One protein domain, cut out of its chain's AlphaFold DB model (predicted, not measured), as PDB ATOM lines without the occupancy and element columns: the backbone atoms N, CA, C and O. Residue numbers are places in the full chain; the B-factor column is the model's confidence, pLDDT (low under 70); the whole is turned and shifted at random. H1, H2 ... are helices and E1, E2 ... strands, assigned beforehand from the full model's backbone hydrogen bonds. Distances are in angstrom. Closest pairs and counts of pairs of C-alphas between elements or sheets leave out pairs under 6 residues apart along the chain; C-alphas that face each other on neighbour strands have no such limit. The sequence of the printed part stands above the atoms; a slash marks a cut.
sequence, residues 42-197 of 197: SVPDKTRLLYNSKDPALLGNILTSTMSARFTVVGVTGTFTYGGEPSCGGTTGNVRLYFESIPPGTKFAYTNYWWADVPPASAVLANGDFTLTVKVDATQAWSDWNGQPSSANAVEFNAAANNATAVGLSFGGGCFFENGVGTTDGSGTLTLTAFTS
ATOM      1  N   SER A  42      -1.017  21.285  27.049       85.88
ATOM      2  CA  SER A  42      -1.391  20.096  26.274       85.88
ATOM      3  C   SER A  42      -1.660  18.879  27.148       85.88
ATOM      4  O   SER A  42      -1.229  18.825  28.298       85.88
ATOM      5  N   VAL A  43      -2.289  17.863  26.547       83.06
ATOM      6  CA  VAL A  43      -2.353  16.490  27.072       83.06
ATOM      7  C   VAL A  43      -1.580  15.552  26.133       83.06
ATOM      8  O   VAL A  43      -1.862  15.538  24.931       83.06
ATOM      9  N   PRO A  44      -0.637  14.725  26.622       76.94
ATOM     10  CA  PRO A  44      -0.044  14.757  27.963       76.94
ATOM     11  C   PRO A  44       0.851  15.995  28.164       76.94
ATOM     12  O   PRO A  44       1.043  16.786  27.237       76.94
ATOM     13  N   ASP A  45       1.418  16.128  29.362       75.19
ATOM     14  CA  ASP A  45       2.365  17.186  29.723       75.19
ATOM     15  C   ASP A  45       3.584  17.163  28.788       75.19
ATOM     16  O   ASP A  45       4.293  16.158  28.687       75.19
ATOM     17  N   LYS A  46       3.823  18.260  28.062       71.88
ATOM     18  CA  LYS A  46       4.919  18.352  27.075       71.88
ATOM     19  C   LYS A  46       5.744  19.624  27.178       71.88
ATOM     20  O   LYS A  46       6.828  19.680  26.587       71.88
ATOM     21  N   THR A  47       5.269  20.631  27.904       75.44
ATOM     22  CA  THR A  47       5.939  21.931  27.953       75.44
ATOM     23  C   THR A  47       6.926  21.969  29.100       75.44
ATOM     24  O   THR A  47       6.516  22.147  30.239       75.44
ATOM     25  N   ARG A  48       8.212  21.772  28.787       79.50
ATOM     26  CA  ARG A  48       9.305  21.600  29.764       79.50
ATOM     27  C   ARG A  48      10.102  22.877  30.013       79.50
ATOM     28  O   ARG A  48      10.342  23.232  31.161       79.50
ATOM     29  N   LEU A  49      10.473  23.578  28.942       82.38
ATOM     30  CA  LEU A  49      11.254  24.815  28.987       82.38
ATOM     31  C   LEU A  49      10.712  25.806  27.959       82.38
ATOM     32  O   LEU A  49      10.418  25.406  26.829       82.38
ATOM     33  N   LEU A  50      10.655  27.078  28.347       83.25
ATOM     34  CA  LEU A  50      10.519  28.234  27.464       83.25
ATOM     35  C   LEU A  50      11.745  29.122  27.684       83.25
ATOM     36  O   LEU A  50      11.879  29.722  28.749       83.25
ATOM     37  N   TYR A  51      12.642  29.196  26.706       84.94
ATOM     38  CA  TYR A  51      13.962  29.793  26.907       84.94
ATOM     39  C   TYR A  51      14.409  30.664  25.737       84.94
ATOM     40  O   TYR A  51      13.951  30.503  24.605       84.94
ATOM     41  N   ASN A  52      15.327  31.578  26.028       84.38
ATOM     42  CA  ASN A  52      16.033  32.398  25.060       84.38
ATOM     43  C   ASN A  52      17.510  31.997  25.054       84.38
ATOM     44  O   ASN A  52      18.151  31.964  26.100       84.38
ATOM     45  N   SER A  53      18.027  31.688  23.868       83.50
ATOM     46  CA  SER A  53      19.415  31.273  23.614       83.50
ATOM     47  C   SER A  53      20.097  32.125  22.537       83.50
ATOM     48  O   SER A  53      21.158  31.772  22.023       83.50
ATOM     49  N   LYS A  54      19.462  33.237  22.144       83.75
ATOM     50  CA  LYS A  54      19.872  34.049  20.990       83.75
ATOM     51  C   LYS A  54      20.088  35.519  21.313       83.75
ATOM     52  O   LYS A  54      20.827  36.173  20.584       83.75
ATOM     53  N   ASP A  55      19.435  36.046  22.344       84.19
ATOM     54  CA  ASP A  55      19.518  37.461  22.691       84.19
ATOM     55  C   ASP A  55      20.779  37.749  23.518       84.19
ATOM     56  O   ASP A  55      20.830  37.389  24.694       84.19
ATOM     57  N   PRO A  56      21.802  38.415  22.954       84.88
ATOM     58  CA  PRO A  56      23.042  38.678  23.674       84.88
ATOM     59  C   PRO A  56      22.854  39.617  24.870       84.88
ATOM     60  O   PRO A  56      23.725  39.647  25.734       84.88
ATOM     61  N   ALA A  57      21.751  40.373  24.950       88.06
ATOM     62  CA  ALA A  57      21.456  41.202  26.117       88.06
ATOM     63  C   ALA A  57      21.036  40.373  27.342       88.06
ATOM     64  O   ALA A  57      21.059  40.892  28.453       88.06
ATOM     65  N   LEU A  58      20.655  39.106  27.141       89.31
ATOM     66  CA  LEU A  58      20.211  38.193  28.197       89.31
ATOM     67  C   LEU A  58      21.234  37.090  28.526       89.31
ATOM     68  O   LEU A  58      20.979  36.238  29.373       89.31
ATOM     69  N   LEU A  59      22.365  37.055  27.820       93.00
ATOM     70  CA  LEU A  59      23.300  35.928  27.813       93.00
ATOM     71  C   LEU A  59      24.728  36.366  28.148       93.00
ATOM     72  O   LEU A  59      25.048  37.551  28.231       93.00
ATOM     73  N   GLY A  60      25.616  35.388  28.317       94.19
ATOM     74  CA  GLY A  60      26.992  35.615  28.734       94.19
ATOM     75  C   GLY A  60      27.082  35.760  30.247       94.19
ATOM     76  O   GLY A  60      26.716  34.841  30.977       94.19
ATOM     77  N   ASN A  61      27.596  36.892  30.723       96.69
ATOM     78  CA  ASN A  61      27.762  37.107  32.154       96.69
ATOM     79  C   ASN A  61      26.492  37.690  32.781       96.69
ATOM     80  O   ASN A  61      26.269  38.898  32.725       96.69
ATOM     81  N   ILE A  62      25.716  36.823  33.426       97.12
ATOM     82  CA  ILE A  62      24.537  37.185  34.221       97.12
ATOM     83  C   ILE A  62      24.841  37.175  35.727       97.12
ATOM     84  O   ILE A  62      23.948  37.345  36.549       97.12
ATOM     85  N   LEU A  63      26.093  36.961  36.144       97.25
ATOM     86  CA  LEU A  63      26.436  36.922  37.561       97.25
ATOM     87  C   LEU A  63      26.154  38.283  38.216       97.25
ATOM     88  O   LEU A  63      26.517  39.338  37.703       97.25
ATOM     89  N   THR A  64      25.540  38.251  39.397       96.56
ATOM     90  CA  THR A  64      25.062  39.395  40.195       96.56
ATOM     91  C   THR A  64      23.901  40.194  39.609       96.56
ATOM     92  O   THR A  64      23.395  41.089  40.296       96.56
ATOM     93  N   SER A  65      23.442  39.868  38.400       97.31
ATOM     94  CA  SER A  65      22.297  40.526  37.787       97.31
ATOM     95  C   SER A  65      20.980  40.119  38.456       97.31
ATOM     96  O   SER A  65      20.929  39.226  39.308       97.31
ATOM     97  N   THR A  66      19.895  40.812  38.104       97.69
ATOM     98  CA  THR A  66      18.541  40.428  38.520       97.69
ATOM     99  C   THR A  66      17.802  39.840  37.333       97.69
ATOM    100  O   THR A  66      17.473  40.553  36.386       97.69
ATOM    101  N   MET A  67      17.494  38.551  37.425       97.50
ATOM    102  CA  MET A  67      16.646  37.870  36.464       97.50
ATOM    103  C   MET A  67      15.183  38.073  36.844       97.50
ATOM    104  O   MET A  67      14.801  37.852  37.994       97.50
ATOM    105  N   SER A  68      14.354  38.485  35.888       97.38
ATOM    106  CA  SER A  68      12.921  38.660  36.099       97.38
ATOM    107  C   SER A  68      12.116  38.237  34.882       97.38
ATOM    108  O   SER A  68      12.492  38.516  33.749       97.38
ATOM    109  N   ALA A  69      10.977  37.599  35.134       97.50
ATOM    110  CA  ALA A  69      10.010  37.218  34.120       97.50
ATOM    111  C   ALA A  69       8.612  37.681  34.528       97.50
ATOM    112  O   ALA A  69       8.223  37.552  35.690       97.50
ATOM    113  N   ARG A  70       7.837  38.173  33.562       96.88
ATOM    114  CA  ARG A  70       6.401  38.420  33.714       96.88
ATOM    115  C   ARG A  70       5.645  37.601  32.695       96.88
ATOM    116  O   ARG A  70       5.994  37.615  31.515       96.88
ATOM    117  N   PHE A  71       4.616  36.904  33.143       96.00
ATOM    118  CA  PHE A  71       3.770  36.107  32.269       96.00
ATOM    119  C   PHE A  71       2.338  36.079  32.784       96.00
ATOM    120  O   PHE A  71       2.062  36.397  33.940       96.00
ATOM    121  N   THR A  72       1.436  35.694  31.896       96.75
ATOM    122  CA  THR A  72       0.010  35.545  32.171       96.75
ATOM    123  C   THR A  72      -0.416  34.133  31.811       96.75
ATOM    124  O   THR A  72       0.115  33.543  30.867       96.75
ATOM    125  N   VAL A  73      -1.346  33.582  32.581       96.25
ATOM    126  CA  VAL A  73      -1.970  32.283  32.333       96.25
ATOM    127  C   VAL A  73      -3.474  32.489  32.273       96.25
ATOM    128  O   VAL A  73      -4.070  33.013  33.216       96.25
ATOM    129  N   VAL A  74      -4.088  32.085  31.168       96.31
ATOM    130  CA  VAL A  74      -5.517  32.299  30.919       96.31
ATOM    131  C   VAL A  74      -6.173  31.048  30.354       96.31
ATOM    132  O   VAL A  74      -5.516  30.225  29.726       96.31
ATOM    133  N   GLY A  75      -7.487  30.922  30.542       95.44
ATOM    134  CA  GLY A  75      -8.292  29.892  29.881       95.44
ATOM    135  C   GLY A  75      -8.107  28.470  30.414       95.44
ATOM    136  O   GLY A  75      -8.563  27.536  29.765       95.44
ATOM    137  N   VAL A  76      -7.464  28.287  31.570       95.44
ATOM    138  CA  VAL A  76      -7.346  26.968  32.205       95.44
ATOM    139  C   VAL A  76      -8.688  26.580  32.828       95.44
ATOM    140  O   VAL A  76      -9.198  27.304  33.689       95.44
ATOM    141  N   THR A  77      -9.236  25.443  32.410       95.75
ATOM    142  CA  THR A  77     -10.458  24.823  32.949       95.75
ATOM    143  C   THR A  77     -10.195  23.492  33.655       95.75
ATOM    144  O   THR A  77     -10.972  23.108  34.530       95.75
ATOM    145  N   GLY A  78      -9.097  22.816  33.319       92.00
ATOM    146  CA  GLY A  78      -8.637  21.591  33.969       92.00
ATOM    147  C   GLY A  78      -7.708  21.840  35.158       92.00
ATOM    148  O   GLY A  78      -7.422  22.975  35.539       92.00
ATOM    149  N   THR A  79      -7.194  20.754  35.737       91.94
ATOM    150  CA  THR A  79      -6.157  20.816  36.780       91.94
ATOM    151  C   THR A  79      -4.780  20.720  36.141       91.94
ATOM    152  O   THR A  79      -4.592  19.926  35.221       91.94
ATOM    153  N   PHE A  80      -3.804  21.478  36.642       91.50
ATOM    154  CA  PHE A  80      -2.416  21.336  36.209       91.50
ATOM    155  C   PHE A  80      -1.841  19.963  36.566       91.50
ATOM    156  O   PHE A  80      -1.891  19.541  37.723       91.50
ATOM    157  N   THR A  81      -1.240  19.316  35.576       89.19
ATOM    158  CA  THR A  81      -0.478  18.069  35.693       89.19
ATOM    159  C   THR A  81       0.980  18.313  35.321       89.19
ATOM    160  O   THR A  81       1.326  19.357  34.758       89.19
ATOM    161  N   TYR A  82       1.855  17.390  35.710       87.62
ATOM    162  CA  TYR A  82       3.267  17.448  35.366       87.62
ATOM    163  C   TYR A  82       3.845  16.050  35.131       87.62
ATOM    164  O   TYR A  82       3.378  15.058  35.697       87.62
ATOM    165  N   GLY A  83       4.901  15.984  34.320       81.62
ATOM    166  CA  GLY A  83       5.593  14.733  34.025       81.62
ATOM    167  C   GLY A  83       6.466  14.236  35.186       81.62
ATOM    168  O   GLY A  83       7.086  15.011  35.910       81.62
ATOM    169  N   GLY A  84       6.608  12.920  35.327       73.25
ATOM    170  CA  GLY A  84       7.490  12.299  36.323       73.25
ATOM    171  C   GLY A  84       6.746  11.641  37.481       73.25
ATOM    172  O   GLY A  84       5.537  11.427  37.425       73.25
ATOM    173  N   GLU A  85       7.492  11.245  38.511       65.81
ATOM    174  CA  GLU A  85       6.928  10.476  39.619       65.81
ATOM    175  C   GLU A  85       6.297  11.388  40.686       65.81
ATOM    176  O   GLU A  85       7.004  12.204  41.280       65.81
ATOM    177  N   PRO A  86       5.006  11.207  41.027       62.00
ATOM    178  CA  PRO A  86       4.341  11.980  42.083       62.00
ATOM    179  C   PRO A  86       4.815  11.615  43.505       62.00
ATOM    180  O   PRO A  86       4.361  12.197  44.489       62.00
ATOM    181  N   SER A  87       5.710  10.630  43.630       62.84
ATOM    182  CA  SER A  87       6.137  10.000  44.885       62.84
ATOM    183  C   SER A  87       7.034  10.882  45.756       62.84
ATOM    184  O   SER A  87       7.124  10.647  46.961       62.84
ATOM    185  N   CYS A  88       7.676  11.902  45.189       64.50
ATOM    186  CA  CYS A  88       8.645  12.726  45.911       64.50
ATOM    187  C   CYS A  88       8.052  14.050  46.459       64.50
ATOM    188  O   CYS A  88       8.767  14.879  47.016       64.50
ATOM    189  N   GLY A  89       6.721  14.206  46.393       59.12
ATOM    190  CA  GLY A  89       5.962  15.314  46.985       59.12
ATOM    191  C   GLY A  89       5.511  16.354  45.959       59.12
ATOM    192  O   GLY A  89       6.164  16.538  44.948       59.12
ATOM    193  N   GLY A  90       4.387  17.035  46.225       60.31
ATOM    194  CA  GLY A  90       3.794  18.076  45.371       60.31
ATOM    195  C   GLY A  90       2.901  17.532  44.245       60.31
ATOM    196  O   GLY A  90       3.326  16.727  43.431       60.31
ATOM    197  N   THR A  91       1.648  17.987  44.166       59.00
ATOM    198  CA  THR A  91       0.680  17.549  43.133       59.00
ATOM    199  C   THR A  91       0.404  18.599  42.062       59.00
ATOM    200  O   THR A  91      -0.452  18.377  41.216       59.00
ATOM    201  N   THR A  92       1.064  19.758  42.111       83.19
ATOM    202  CA  THR A  92       0.691  20.900  41.262       83.19
ATOM    203  C   THR A  92       1.833  21.296  40.343       83.19
ATOM    204  O   THR A  92       2.987  21.352  40.776       83.19
ATOM    205  N   GLY A  93       1.490  21.588  39.087       89.81
ATOM    206  CA  GLY A  93       2.414  22.178  38.128       89.81
ATOM    207  C   GLY A  93       2.989  23.493  38.657       89.81
ATOM    208  O   GLY A  93       2.278  24.317  39.239       89.81
ATOM    209  N   ASN A  94       4.289  23.681  38.477       92.00
ATOM    210  CA  ASN A  94       5.011  24.878  38.868       92.00
ATOM    211  C   ASN A  94       5.861  25.411  37.718       92.00
ATOM    212  O   ASN A  94       6.134  24.725  36.732       92.00
ATOM    213  N   VAL A  95       6.260  26.663  37.882       95.31
ATOM    214  CA  VAL A  95       7.139  27.393  36.981       95.31
ATOM    215  C   VAL A  95       8.205  28.107  37.796       95.31
ATOM    216  O   VAL A  95       7.938  28.576  38.905       95.31
ATOM    217  N   ARG A  96       9.419  28.182  37.260       96.31
ATOM    218  CA  ARG A  96      10.546  28.861  37.906       96.31
ATOM    219  C   ARG A  96      11.534  29.429  36.905       96.31
ATOM    220  O   ARG A  96      11.572  28.993  35.755       96.31
ATOM    221  N   LEU A  97      12.340  30.373  37.372       97.62
ATOM    222  CA  LEU A  97      13.472  30.897  36.616       97.62
ATOM    223  C   LEU A  97      14.576  29.843  36.476       97.62
ATOM    224  O   LEU A  97      14.820  29.044  37.386       97.62
ATOM    225  N   TYR A  98      15.217  29.860  35.314       96.12
ATOM    226  CA  TYR A  98      16.192  28.871  34.878       96.12
ATOM    227  C   TYR A  98      17.301  29.527  34.057       96.12
ATOM    228  O   TYR A  98      17.033  30.444  33.274       96.12
ATOM    229  N   PHE A  99      18.520  29.005  34.181       96.25
ATOM    230  CA  PHE A  99      19.571  29.236  33.199       96.25
ATOM    231  C   PHE A  99      20.455  28.008  33.007       96.25
ATOM    232  O   PHE A  99      20.562  27.135  33.870       96.25
ATOM    233  N   GLU A 100      21.139  27.986  31.869       94.31
ATOM    234  CA  GLU A 100      22.178  27.013  31.572       94.31
ATOM    235  C   GLU A 100      23.396  27.665  30.925       94.31
ATOM    236  O   GLU A 100      23.332  28.780  30.410       94.31
ATOM    237  N   SER A 101      24.509  26.943  30.949       93.19
ATOM    238  CA  SER A 101      25.809  27.377  30.425       93.19
ATOM    239  C   SER A 101      26.422  26.347  29.483       93.19
ATOM    240  O   SER A 101      27.636  26.178  29.450       93.19
ATOM    241  N   ILE A 102      25.593  25.601  28.746       83.31
ATOM    242  CA  ILE A 102      26.056  24.583  27.802       83.31
ATOM    243  C   ILE A 102      26.219  25.185  26.409       83.31
ATOM    244  O   ILE A 102      25.225  25.430  25.722       83.31
ATOM    245  N   PRO A 103      27.459  25.334  25.911       66.56
ATOM    246  CA  PRO A 103      27.667  25.539  24.492       66.56
ATOM    247  C   PRO A 103      27.185  24.317  23.698       66.56
ATOM    248  O   PRO A 103      27.358  23.175  24.151       66.56
ATOM    249  N   PRO A 104      26.667  24.513  22.476       55.50
ATOM    250  CA  PRO A 104      26.369  23.412  21.568       55.50
ATOM    251  C   PRO A 104      27.558  22.443  21.426       55.50
ATOM    252  O   PRO A 104      28.683  22.864  21.165       55.50
ATOM    253  N   GLY A 105      27.312  21.137  21.586       57.22
ATOM    254  CA  GLY A 105      28.328  20.083  21.422       57.22
ATOM    255  C   GLY A 105      29.129  19.716  22.679       57.22
ATOM    256  O   GLY A 105      30.016  18.865  22.604       57.22
ATOM    257  N   THR A 106      28.818  20.306  23.834       70.56
ATOM    258  CA  THR A 106      29.497  19.995  25.103       70.56
ATOM    259  C   THR A 106      28.887  18.765  25.783       70.56
ATOM    260  O   THR A 106      27.692  18.496  25.666       70.56
ATOM    261  N   LYS A 107      29.706  17.997  26.515       78.06
ATOM    262  CA  LYS A 107      29.220  16.875  27.332       78.06
ATOM    263  C   LYS A 107      28.323  17.403  28.456       78.06
ATOM    264  O   LYS A 107      28.666  18.382  29.112       78.06
ATOM    265  N   PHE A 108      27.218  16.703  28.702       83.00
ATOM    266  CA  PHE A 108      26.333  16.957  29.835       83.00
ATOM    267  C   PHE A 108      27.106  16.972  31.167       83.00
ATOM    268  O   PHE A 108      27.881  16.052  31.453       83.00
ATOM    269  N   ALA A 109      26.852  17.996  31.982       87.12
ATOM    270  CA  ALA A 109      27.299  18.099  33.363       87.12
ATOM    271  C   ALA A 109      26.198  18.763  34.196       87.12
ATOM    272  O   ALA A 109      25.614  19.755  33.764       87.12
ATOM    273  N   TYR A 110      25.927  18.217  35.384       88.12
ATOM    274  CA  TYR A 110      24.842  18.673  36.262       88.12
ATOM    275  C   TYR A 110      24.935  20.161  36.604       88.12
ATOM    276  O   TYR A 110      23.932  20.863  36.618       88.12
ATOM    277  N   THR A 111      26.161  20.636  36.787       92.31
ATOM    278  CA  THR A 111      26.514  21.997  37.186       92.31
ATOM    279  C   THR A 111      26.377  23.032  36.074       92.31
ATOM    280  O   THR A 111      26.647  24.210  36.299       92.31
ATOM    281  N   ASN A 112      25.970  22.622  34.873       93.06
ATOM    282  CA  ASN A 112      25.706  23.556  33.788       93.06
ATOM    283  C   ASN A 112      24.262  24.058  33.774       93.06
ATOM    284  O   ASN A 112      23.968  24.926  32.960       93.06
ATOM    285  N   TYR A 113      23.393  23.529  34.634       94.00
ATOM    286  CA  TYR A 113      21.967  23.818  34.659       94.00
ATOM    287  C   TYR A 113      21.541  24.239  36.056       94.00
ATOM    288  O   TYR A 113      21.889  23.553  37.017       94.00
ATOM    289  N   TRP A 114      20.790  25.330  36.164       96.69
ATOM    290  CA  TRP A 114      20.437  25.910  37.454       96.69
ATOM    291  C   TRP A 114      18.997  26.401  37.479       96.69
ATOM    292  O   TRP A 114      18.552  27.137  36.593       96.69
ATOM    293  N   TRP A 115      18.285  26.040  38.544       96.88
ATOM    294  CA  TRP A 115      16.904  26.439  38.795       96.88
ATOM    295  C   TRP A 115      16.800  27.238  40.076       96.88
ATOM    296  O   TRP A 115      17.422  26.892  41.078       96.88
ATOM    297  N   ALA A 116      15.978  28.281  40.059       96.62
ATOM    298  CA  ALA A 116      15.651  29.004  41.273       96.62
ATOM    299  C   ALA A 116      14.560  28.248  42.052       96.62
ATOM    300  O   ALA A 116      13.490  27.944  41.518       96.62
ATOM    301  N   ASP A 117      14.825  27.925  43.314       90.81
ATOM    302  CA  ASP A 117      14.030  26.932  44.044       90.81
ATOM    303  C   ASP A 117      12.791  27.519  44.718       90.81
ATOM    304  O   ASP A 117      11.749  26.864  44.808       90.81
ATOM    305  N   VAL A 118      12.879  28.763  45.189       90.06
ATOM    306  CA  VAL A 118      11.892  29.346  46.109       90.06
ATOM    307  C   VAL A 118      11.260  30.630  45.566       90.06
ATOM    308  O   VAL A 118      11.895  31.362  44.800       90.06
ATOM    309  N   PRO A 119      10.027  30.966  45.989       92.06
ATOM    310  CA  PRO A 119       9.442  32.273  45.726       92.06
ATOM    311  C   PRO A 119      10.348  33.416  46.229       92.06
ATOM    312  O   PRO A 119      10.971  33.279  47.282       92.06
ATOM    313  N   PRO A 120      10.406  34.558  45.519       95.44
ATOM    314  CA  PRO A 120       9.577  34.924  44.370       95.44
ATOM    315  C   PRO A 120      10.136  34.456  43.015       95.44
ATOM    316  O   PRO A 120       9.686  34.932  41.981       95.44
ATOM    317  N   ALA A 121      11.108  33.545  42.980       95.69
ATOM    318  CA  ALA A 121      11.716  33.053  41.741       95.69
ATOM    319  C   ALA A 121      10.981  31.851  41.121       95.69
ATOM    320  O   ALA A 121      11.269  31.453  39.988       95.69
ATOM    321  N   SER A 122      10.035  31.280  41.869       95.12
ATOM    322  CA  SER A 122       9.165  30.178  41.475       95.12
ATOM    323  C   SER A 122       7.719  30.433  41.910       95.12
ATOM    324  O   SER A 122       7.456  31.201  42.840       95.12
ATOM    325  N   ALA A 123       6.769  29.805  41.218       95.31
ATOM    326  CA  ALA A 123       5.345  29.883  41.526       95.31
ATOM    327  C   ALA A 123       4.611  28.592  41.147       95.31
ATOM    328  O   ALA A 123       4.996  27.875  40.221       95.31
ATOM    329  N   VAL A 124       3.515  28.322  41.854       94.56
ATOM    330  CA  VAL A 124       2.528  27.314  41.452       94.56
ATOM    331  C   VAL A 124       1.673  27.892  40.326       94.56
ATOM    332  O   VAL A 124       1.234  29.039  40.417       94.56
ATOM    333  N   LEU A 125       1.444  27.111  39.271       94.81
ATOM    334  CA  LEU A 125       0.643  27.543  38.128       94.81
ATOM    335  C   LEU A 125      -0.848  27.605  38.484       94.81
ATOM    336  O   LEU A 125      -1.404  26.700  39.107       94.81
ATOM    337  N   ALA A 126      -1.491  28.684  38.050       96.12
ATOM    338  CA  ALA A 126      -2.923  28.953  38.146       96.12
ATOM    339  C   ALA A 126      -3.297  29.975  37.057       96.12
ATOM    340  O   ALA A 126      -2.403  30.596  36.487       96.12
ATOM    341  N   ASN A 127      -4.588  30.195  36.783       97.25
ATOM    342  CA  ASN A 127      -4.998  31.366  35.996       97.25
ATOM    343  C   ASN A 127      -4.586  32.656  36.729       97.25
ATOM    344  O   ASN A 127      -4.830  32.779  37.931       97.25
ATOM    345  N   GLY A 128      -4.016  33.622  36.007       97.75
ATOM    346  CA  GLY A 128      -3.638  34.928  36.548       97.75
ATOM    347  C   GLY A 128      -2.336  35.491  35.981       97.75
ATOM    348  O   GLY A 128      -1.743  34.940  35.053       97.75
ATOM    349  N   ASP A 129      -1.905  36.598  36.581       97.81
ATOM    350  CA  ASP A 129      -0.667  37.299  36.247       97.81
ATOM    351  C   ASP A 129       0.430  36.960  37.253       97.81
ATOM    352  O   ASP A 129       0.208  36.943  38.467       97.81
ATOM    353  N   PHE A 130       1.642  36.745  36.753       98.12
ATOM    354  CA  PHE A 130       2.783  36.329  37.555       98.12
ATOM    355  C   PHE A 130       3.989  37.222  37.296       98.12
ATOM    356  O   PHE A 130       4.246  37.669  36.176       98.12
ATOM    357  N   THR A 131       4.765  37.457  38.352       98.12
ATOM    358  CA  THR A 131       6.094  38.061  38.273       98.12
ATOM    359  C   THR A 131       7.053  37.200  39.069       98.12
ATOM    360  O   THR A 131       6.881  37.053  40.278       98.12
ATOM    361  N   LEU A 132       8.056  36.656  38.387       98.38
ATOM    362  CA  LEU A 132       9.168  35.963  39.019       98.38
ATOM    363  C   LEU A 132      10.388  36.872  39.035       98.38
ATOM    364  O   LEU A 132      10.627  37.618  38.079       98.38
ATOM    365  N   THR A 133      11.153  36.830  40.118       98.12
ATOM    366  CA  THR A 133      12.384  37.612  40.237       98.12
ATOM    367  C   THR A 133      13.385  36.949  41.166       98.12
ATOM    368  O   THR A 133      13.006  36.365  42.182       98.12
ATOM    369  N   VAL A 134      14.666  37.040  40.821       98.00
ATOM    370  CA  VAL A 134      15.765  36.548  41.649       98.00
ATOM    371  C   VAL A 134      17.068  37.227  41.257       98.00
ATOM    372  O   VAL A 134      17.290  37.568  40.095       98.00
ATOM    373  N   LYS A 135      17.963  37.392  42.228       97.81
ATOM    374  CA  LYS A 135      19.341  37.768  41.939       97.81
ATOM    375  C   LYS A 135      20.153  36.530  41.558       97.81
ATOM    376  O   LYS A 135      20.080  35.497  42.225       97.81
ATOM    377  N   VAL A 136      20.951  36.625  40.506       97.69
ATOM    378  CA  VAL A 136      21.825  35.529  40.080       97.69
ATOM    379  C   VAL A 136      23.112  35.590  40.899       97.69
ATOM    380  O   VAL A 136      24.130  36.127  40.475       97.69
ATOM    381  N   ASP A 137      23.063  35.092  42.129       96.56
ATOM    382  CA  ASP A 137      24.252  34.875  42.948       96.56
ATOM    383  C   ASP A 137      24.100  33.628  43.829       96.56
ATOM    384  O   ASP A 137      22.989  33.179  44.119       96.56
ATOM    385  N   ALA A 138      25.232  33.074  44.266       95.44
ATOM    386  CA  ALA A 138      25.264  31.823  45.017       95.44
ATOM    387  C   ALA A 138      24.630  31.904  46.422       95.44
ATOM    388  O   ALA A 138      24.478  30.871  47.073       95.44
ATOM    389  N   THR A 139      24.275  33.105  46.902       94.88
ATOM    390  CA  THR A 139      23.595  33.300  48.194       94.88
ATOM    391  C   THR A 139      22.083  33.121  48.094       94.88
ATOM    392  O   THR A 139      21.426  32.932  49.117       94.88
ATOM    393  N   GLN A 140      21.530  33.173  46.880       96.44
ATOM    394  CA  GLN A 140      20.127  32.861  46.630       96.44
ATOM    395  C   GLN A 140      19.900  31.346  46.581       96.44
ATOM    396  O   GLN A 140      20.836  30.562  46.439       96.44
ATOM    397  N   ALA A 141      18.640  30.931  46.703       95.31
ATOM    398  CA  ALA A 141      18.265  29.525  46.618       95.31
ATOM    399  C   ALA A 141      18.190  29.080  45.152       95.31
ATOM    400  O   ALA A 141      17.136  29.166  44.516       95.31
ATOM    401  N   TRP A 142      19.333  28.635  44.639       97.19
ATOM    402  CA  TRP A 142      19.447  27.923  43.376       97.19
ATOM    403  C   TRP A 142      19.904  26.491  43.622       97.19
ATOM    404  O   TRP A 142      20.714  26.250  44.523       97.19
ATOM    405  N   SER A 143      19.476  25.575  42.763       95.88
ATOM    406  CA  SER A 143      19.973  24.205  42.744       95.88
ATOM    407  C   SER A 143      20.390  23.773  41.345       95.88
ATOM    408  O   SER A 143      19.834  24.232  40.342       95.88
ATOM    409  N   ASP A 144      21.418  22.926  41.291       94.19
ATOM    410  CA  ASP A 144      21.844  22.282  40.055       94.19
ATOM    411  C   ASP A 144      20.900  21.132  39.668       94.19
ATOM    412  O   ASP A 144      19.960  20.794  40.392       94.19
ATOM    413  N   TRP A 145      21.172  20.470  38.540       89.94
ATOM    414  CA  TRP A 145      20.374  19.320  38.092       89.94
ATOM    415  C   TRP A 145      20.213  18.224  39.157       89.94
ATOM    416  O   TRP A 145      19.201  17.527  39.210       89.94
ATOM    417  N   ASN A 146      21.231  18.024  39.990       89.50
ATOM    418  CA  ASN A 146      21.250  16.988  41.012       89.50
ATOM    419  C   ASN A 146      20.711  17.498  42.366       89.50
ATOM    420  O   ASN A 146      20.885  16.830  43.388       89.50
ATOM    421  N   GLY A 147      20.077  18.674  42.388       91.12
ATOM    422  CA  GLY A 147      19.501  19.290  43.579       91.12
ATOM    423  C   GLY A 147      20.541  19.841  44.553       91.12
ATOM    424  O   GLY A 147      20.222  20.076  45.720       91.12
ATOM    425  N   GLN A 148      21.795  20.011  44.129       94.75
ATOM    426  CA  GLN A 148      22.833  20.545  45.000       94.75
ATOM    427  C   GLN A 148      22.742  22.075  45.042       94.75
ATOM    428  O   GLN A 148      22.706  22.709  43.986       94.75
ATOM    429  N   PRO A 149      22.723  22.693  46.236       96.69
ATOM    430  CA  PRO A 149      22.503  24.125  46.344       96.69
ATOM    431  C   PRO A 149      23.717  24.921  45.851       96.69
ATOM    432  O   PRO A 149      24.868  24.540  46.090       96.69
ATOM    433  N   SER A 150      23.473  26.083  45.246       97.12
ATOM    434  CA  SER A 150      24.523  27.008  44.789       97.12
ATOM    435  C   SER A 150      25.461  27.452  45.907       97.12
ATOM    436  O   SER A 150      26.634  27.702  45.660       97.12
ATOM    437  N   SER A 151      24.982  27.510  47.150       97.00
ATOM    438  CA  SER A 151      25.808  27.849  48.313       97.00
ATOM    439  C   SER A 151      26.864  26.784  48.633       97.00
ATOM    440  O   SER A 151      27.920  27.124  49.164       97.00
ATOM    441  N   ALA A 152      26.612  25.516  48.289       97.06
ATOM    442  CA  ALA A 152      27.574  24.424  48.428       97.06
ATOM    443  C   ALA A 152      28.500  24.293  47.206       97.06
ATOM    444  O   ALA A 152      29.632  23.846  47.357       97.06
ATOM    445  N   ASN A 153      28.041  24.725  46.026       96.50
ATOM    446  CA  ASN A 153      28.759  24.644  44.747       96.50
ATOM    447  C   ASN A 153      28.943  26.030  44.110       96.50
ATOM    448  O   ASN A 153      28.633  26.261  42.939       96.50
ATOM    449  N   ALA A 154      29.403  26.996  44.907       97.31
ATOM    450  CA  ALA A 154      29.454  28.394  44.486       97.31
ATOM    451  C   ALA A 154      30.425  28.628  43.320       97.31
ATOM    452  O   ALA A 154      30.207  29.528  42.510       97.31
ATOM    453  N   VAL A 155      31.496  27.833  43.223       97.19
ATOM    454  CA  VAL A 155      32.481  27.937  42.137       97.19
ATOM    455  C   VAL A 155      31.829  27.568  40.808       97.19
ATOM    456  O   VAL A 155      31.928  28.322  39.840       97.19
ATOM    457  N   GLU A 156      31.121  26.448  40.778       96.19
ATOM    458  CA  GLU A 156      30.432  25.925  39.609       96.19
ATOM    459  C   GLU A 156      29.242  26.800  39.218       96.19
ATOM    460  O   GLU A 156      29.093  27.132  38.043       96.19
ATOM    461  N   PHE A 157      28.456  27.254  40.200       97.69
ATOM    462  CA  PHE A 157      27.376  28.214  39.975       97.69
ATOM    463  C   PHE A 157      27.900  29.486  39.309       97.69
ATOM    464  O   PHE A 157      27.391  29.912  38.273       97.69
ATOM    465  N   ASN A 158      28.955  30.085  39.872       97.81
ATOM    466  CA  ASN A 158      29.534  31.310  39.331       97.81
ATOM    467  C   ASN A 158      30.129  31.077  37.937       97.81
ATOM    468  O   ASN A 158      30.015  31.948  37.076       97.81
ATOM    469  N   ALA A 159      30.762  29.929  37.688       96.12
ATOM    470  CA  ALA A 159      31.289  29.592  36.369       96.12
ATOM    471  C   ALA A 159      30.168  29.494  35.322       96.12
ATOM    472  O   ALA A 159      30.309  30.054  34.233       96.12
ATOM    473  N   ALA A 160      29.047  28.858  35.672       96.19
ATOM    474  CA  ALA A 160      27.876  28.765  34.811       96.19
ATOM    475  C   ALA A 160      27.235  30.142  34.569       96.19
ATOM    476  O   ALA A 160      27.011  30.527  33.426       96.19
ATOM    477  N   ALA A 161      27.012  30.929  35.625       97.19
ATOM    478  CA  ALA A 161      26.398  32.256  35.531       97.19
ATOM    479  C   ALA A 161      27.258  33.277  34.760       97.19
ATOM    480  O   ALA A 161      26.725  34.199  34.151       97.19
ATOM    481  N   ASN A 162      28.585  33.120  34.741       96.75
ATOM    482  CA  ASN A 162      29.463  33.948  33.906       96.75
ATOM    483  C   ASN A 162      29.385  33.601  32.408       96.75
ATOM    484  O   ASN A 162      29.867  34.377  31.583       96.75
ATOM    485  N   ASN A 163      28.836  32.434  32.059       95.06
ATOM    486  CA  ASN A 163      28.833  31.884  30.704       95.06
ATOM    487  C   ASN A 163      27.443  31.353  30.320       95.06
ATOM    488  O   ASN A 163      27.335  30.298  29.693       95.06
ATOM    489  N   ALA A 164      26.379  32.053  30.712       95.19
ATOM    490  CA  ALA A 164      25.018  31.637  30.415       95.19
ATOM    491  C   ALA A 164      24.777  31.601  28.898       95.19
ATOM    492  O   ALA A 164      25.003  32.583  28.186       95.19
ATOM    493  N   THR A 165      24.311  30.457  28.408       92.62
ATOM    494  CA  THR A 165      23.987  30.200  26.997       92.62
ATOM    495  C   THR A 165      22.487  30.132  26.752       92.62
ATOM    496  O   THR A 165      22.054  30.322  25.616       92.62
ATOM    497  N   ALA A 166      21.693  29.906  27.800       92.00
ATOM    498  CA  ALA A 166      20.260  30.125  27.759       92.00
ATOM    499  C   ALA A 166      19.719  30.569  29.120       92.00
ATOM    500  O   ALA A 166      20.238  30.186  30.169       92.00
ATOM    501  N   VAL A 167      18.640  31.344  29.084       94.94
ATOM    502  CA  VAL A 167      17.855  31.757  30.254       94.94
ATOM    503  C   VAL A 167      16.370  31.589  29.954       94.94
ATOM    504  O   VAL A 167      15.956  31.663  28.794       94.94
ATOM    505  N   GLY A 168      15.539  31.369  30.971       95.19
ATOM    506  CA  GLY A 168      14.102  31.290  30.741       95.19
ATOM    507  C   GLY A 168      13.268  30.782  31.903       95.19
ATOM    508  O   GLY A 168      13.601  30.957  33.074       95.19
ATOM    509  N   LEU A 169      12.142  30.175  31.533       95.50
ATOM    510  CA  LEU A 169      11.188  29.537  32.424       95.50
ATOM    511  C   LEU A 169      11.264  28.022  32.271       95.50
ATOM    512  O   LEU A 169      11.191  27.490  31.160       95.50
ATOM    513  N   SER A 170      11.354  27.343  33.405       94.25
ATOM    514  CA  SER A 170      11.278  25.893  33.494       94.25
ATOM    515  C   SER A 170       9.979  25.468  34.149       94.25
ATOM    516  O   SER A 170       9.530  26.101  35.107       94.25
ATOM    517  N   PHE A 171       9.391  24.397  33.626       92.88
ATOM    518  CA  PHE A 171       8.083  23.913  34.029       92.88
ATOM    519  C   PHE A 171       8.133  22.450  34.458       92.88
ATOM    520  O   PHE A 171       8.586  21.569  33.720       92.88
ATOM    521  N   GLY A 172       7.585  22.173  35.635       90.44
ATOM    522  CA  GLY A 172       7.517  20.820  36.165       90.44
ATOM    523  C   GLY A 172       6.624  20.729  37.390       90.44
ATOM    524  O   GLY A 172       5.626  21.436  37.504       90.44
ATOM    525  N   GLY A 173       6.977  19.853  38.317       86.50
ATOM    526  CA  GLY A 173       6.203  19.578  39.516       86.50
ATOM    527  C   GLY A 173       6.947  18.639  40.452       86.50
ATOM    528  O   GLY A 173       7.889  17.947  40.066       86.50
ATOM    529  N   GLY A 174       6.556  18.676  41.720       82.56
ATOM    530  CA  GLY A 174       7.268  17.972  42.778       82.56
ATOM    531  C   GLY A 174       8.765  18.273  42.801       82.56
ATOM    532  O   GLY A 174       9.149  19.442  42.835       82.56
ATOM    533  N   CYS A 175       9.604  17.236  42.764       80.12
ATOM    534  CA  CYS A 175      11.070  17.378  42.753       80.12
ATOM    535  C   CYS A 175      11.669  17.499  41.353       80.12
ATOM    536  O   CYS A 175      12.889  17.540  41.220       80.12
ATOM    537  N   PHE A 176      10.841  17.516  40.309       82.94
ATOM    538  CA  PHE A 176      11.301  17.589  38.933       82.94
ATOM    539  C   PHE A 176      10.928  18.940  38.343       82.94
ATOM    540  O   PHE A 176       9.757  19.239  38.122       82.94
ATOM    541  N   PHE A 177      11.924  19.775  38.079       85.69
ATOM    542  CA  PHE A 177      11.690  21.185  37.750       85.69
ATOM    543  C   PHE A 177      11.387  21.452  36.278       85.69
ATOM    544  O   PHE A 177      11.159  22.591  35.880       85.69
ATOM    545  N   GLU A 178      11.354  20.393  35.486       82.44
ATOM    546  CA  GLU A 178      11.504  20.470  34.038       82.44
ATOM    547  C   GLU A 178      10.954  19.233  33.322       82.44
ATOM    548  O   GLU A 178      11.251  19.004  32.158       82.44
ATOM    549  N   ASN A 179      10.167  18.392  33.990       83.88
ATOM    550  CA  ASN A 179       9.548  17.231  33.343       83.88
ATOM    551  C   ASN A 179       8.293  17.589  32.539       83.88
ATOM    552  O   ASN A 179       7.667  16.720  31.934       83.88
ATOM    553  N   GLY A 180       7.956  18.871  32.494       86.94
ATOM    554  CA  GLY A 180       6.855  19.391  31.721       86.94
ATOM    555  C   GLY A 180       5.594  19.554  32.536       86.94
ATOM    556  O   GLY A 180       5.378  18.847  33.518       86.94
ATOM    557  N   VAL A 181       4.768  20.497  32.100       90.25
ATOM    558  CA  VAL A 181       3.422  20.733  32.620       90.25
ATOM    559  C   VAL A 181       2.396  20.676  31.499       90.25
ATOM    560  O   VAL A 181       2.699  20.916  30.324       90.25
ATOM    561  N   GLY A 182       1.173  20.373  31.897       90.81
ATOM    562  CA  GLY A 182      -0.024  20.382  31.077       90.81
ATOM    563  C   GLY A 182      -1.244  20.577  31.966       90.81
ATOM    564  O   GLY A 182      -1.130  20.885  33.154       90.81
ATOM    565  N   THR A 183      -2.422  20.419  31.387       91.69
ATOM    566  CA  THR A 183      -3.695  20.459  32.109       91.69
ATOM    567  C   THR A 183      -4.476  19.202  31.773       91.69
ATOM    568  O   THR A 183      -4.347  18.683  30.670       91.69
ATOM    569  N   THR A 184      -5.302  18.693  32.688       92.25
ATOM    570  CA  THR A 184      -6.042  17.428  32.494       92.25
ATOM    571  C   THR A 184      -6.923  17.388  31.239       92.25
ATOM    572  O   THR A 184      -7.303  16.309  30.791       92.25
ATOM    573  N   ASP A 185      -7.276  18.550  30.695       92.31
ATOM    574  CA  ASP A 185      -8.101  18.739  29.502       92.31
ATOM    575  C   ASP A 185      -7.369  19.467  28.357       92.31
ATOM    576  O   ASP A 185      -7.971  19.706  27.312       92.31
ATOM    577  N   GLY A 186      -6.086  19.811  28.525       89.62
ATOM    578  CA  GLY A 186      -5.294  20.543  27.530       89.62
ATOM    579  C   GLY A 186      -5.751  21.986  27.323       89.62
ATOM    580  O   GLY A 186      -5.467  22.577  26.287       89.62
ATOM    581  N   SER A 187      -6.504  22.538  28.271       93.12
ATOM    582  CA  SER A 187      -6.947  23.925  28.244       93.12
ATOM    583  C   SER A 187      -5.881  24.890  28.759       93.12
ATOM    584  O   SER A 187      -5.074  24.567  29.637       93.12
ATOM    585  N   GLY A 188      -5.970  26.119  28.262       92.94
ATOM    586  CA  GLY A 188      -5.247  27.273  28.761       92.94
ATOM    587  C   GLY A 188      -3.969  27.596  28.002       92.94
ATOM    588  O   GLY A 188      -3.361  26.753  27.346       92.94
ATOM    589  N   THR A 189      -3.559  28.846  28.143       92.12
ATOM    590  CA  THR A 189      -2.437  29.437  27.423       92.12
ATOM    591  C   THR A 189      -1.571  30.199  28.409       92.12
ATOM    592  O   THR A 189      -2.084  30.952  29.242       92.12
ATOM    593  N   LEU A 190      -0.256  30.033  28.292       93.88
ATOM    594  CA  LEU A 190       0.724  30.893  28.941       93.88
ATOM    595  C   LEU A 190       1.274  31.888  27.925       93.88
ATOM    596  O   LEU A 190       1.705  31.497  26.844       93.88
ATOM    597  N   THR A 191       1.318  33.166  28.300       92.38
ATOM    598  CA  THR A 191       1.962  34.230  27.519       92.38
ATOM    599  C   THR A 191       3.027  34.926  28.360       92.38
ATOM    600  O   THR A 191       2.705  35.591  29.346       92.38
ATOM    601  N   LEU A 192       4.293  34.795  27.969       92.31
ATOM    602  CA  LEU A 192       5.422  35.554  28.504       92.31
ATOM    603  C   LEU A 192       5.374  36.978  27.945       92.31
ATOM    604  O   LEU A 192       5.473  37.184  26.739       92.31
ATOM    605  N   THR A 193       5.247  37.970  28.818       91.62
ATOM    606  CA  THR A 193       5.069  39.378  28.433       91.62
ATOM    607  C   THR A 193       6.332  40.210  28.620       91.62
ATOM    608  O   THR A 193       6.518  41.187  27.901       91.62
ATOM    609  N   ALA A 194       7.222  39.825  29.539       91.44
ATOM    610  CA  ALA A 194       8.512  40.480  29.728       91.44
ATOM    611  C   ALA A 194       9.557  39.524  30.312       91.44
ATOM    612  O   ALA A 194       9.220  38.636  31.097       91.44
ATOM    613  N   PHE A 195      10.825  39.756  29.974       93.62
ATOM    614  CA  PHE A 195      11.961  39.064  30.570       93.62
ATOM    615  C   PHE A 195      13.190  39.978  30.602       93.62
ATOM    616  O   PHE A 195      13.442  40.698  29.635       93.62
ATOM    617  N   THR A 196      13.947  39.937  31.695       92.88
ATOM    618  CA  THR A 196      15.229  40.636  31.868       92.88
ATOM    619  C   THR A 196      16.202  39.742  32.625       92.88
ATOM    620  O   THR A 196      15.767  38.959  33.473       92.88
ATOM    621  N   SER A 197      17.500  39.885  32.369       85.44
ATOM    622  CA  SER A 197      18.576  39.258  33.141       85.44
ATOM    623  C   SER A 197      19.813  40.132  33.180       85.44
ATOM    624  O   SER A 197      19.801  41.231  32.591       85.44
TER     625      SER A 197
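This is residues 42 to 197 of the 197 residues of an uncharacterized protein of Chloroflexi bacterium (UniProt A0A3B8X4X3). The domain is a sandwich of two sheets face to face, their strands crossed at 39 degrees: a larger sheet of E1, E4, E5, E6, E8 and E9, with E4 and E9 in its middle, and a smaller sheet of E7, E2 and E11. The one named helix, H1, packs at one end of the longest axis, and the small strand pair E3 and E10 lies toward the other end. The printed part has 156 residues with eleven named strands and one named helix, in the order E1 E2 E3 E4 E5 E6 E7 E8 H1 E9 E10 E11; the neighbour pairs are antiparallel, and the smaller sheet runs E7, E2, E11. The class is mostly strand, though under half of the residues are in named elements. The whole is compact, with a radius of gyration of the C-alphas of 15.0 A, and it spans 43 by 33 by 30 A.

The larger sheet is branched and strongly twisted, and E4, residues 93 to 100, is its strand with three neighbours. On one side of E4 lie E5, residues 113 to 116, beside residues 97 to 100, and E6, residues 122 to 124, beside residues 94 to 96. On the other side of E4 lies E9, residues 166 to 173, with N 96 and O 170 within hydrogen-bond range at 3.0 A. E4 bends by 59 degrees at residue 97, and E9 bends by 50 degrees at residue 169. E4 and E5 form a hairpin, with N 114 and O 99 at 2.9 A; between E4 and E6, N 95 and O 123 are also 2.9 A apart. E1, residues 49 to 52, is an edge strand beside E9, with N 52 and O 167 at 2.8 A. E8, residues 142 to 144, is an edge strand beside E5, with N 115 and O 143 at 3.0 A. H1, residues 154 to 161, is on this sheet at a height of 9.3 A, only just over E5 and E8, with 3 of its 8 C-alphas falling on each. It runs across the strands, at 73 degrees to E5 on the local plane, and every O i to N i+4 pair inside it is within hydrogen-bond range. The other sheet has E2, residues 66 to 74, as its inner strand, and E7, residues 128 to 135, and E11, residues 189 to 196, as its edge strands. N 69 and O 132 are 3.0 A apart across E2 and E7, and N 70 and O 194 are 2.9 A apart across E2 and E11. The closest C-alphas of E4 and E7 are those of Leu 97 and Leu 132, 7.1 A apart. E3, residues 80 to 82, pairs with E10, residues 181 to 183, with N 81 and O 182 at 2.9 A. The pairs E2 with E11, E3 with E10, E4 with E9 and E5 with E8 make a jelly roll, one long hairpin wound over both sheets.

E1 begins with C-alpha 49 at (11.254, 24.815, 28.987). From first to last C-alpha, E2 measures 26.5 A, E7 23.8 A, E4 and E11 21.4 A each, and E9 21.1 A. H1 measures 10.2 A, from C-alpha 154 at (29.454, 28.394, 44.486). E11 ends with C-alpha 196 at (15.229, 40.636, 31.868).

The C-alphas of Thr 77 and Val 155 are the two farthest apart, 44.0 A. The printed part has no cut, and residue 197 is the chain's last. The long links are E1 to E2, with 13 residues, and E4 to E5, with 12. The mean pLDDT of the printed part is 89.8; residues 85 to 91 and 103 to 105 are under 70.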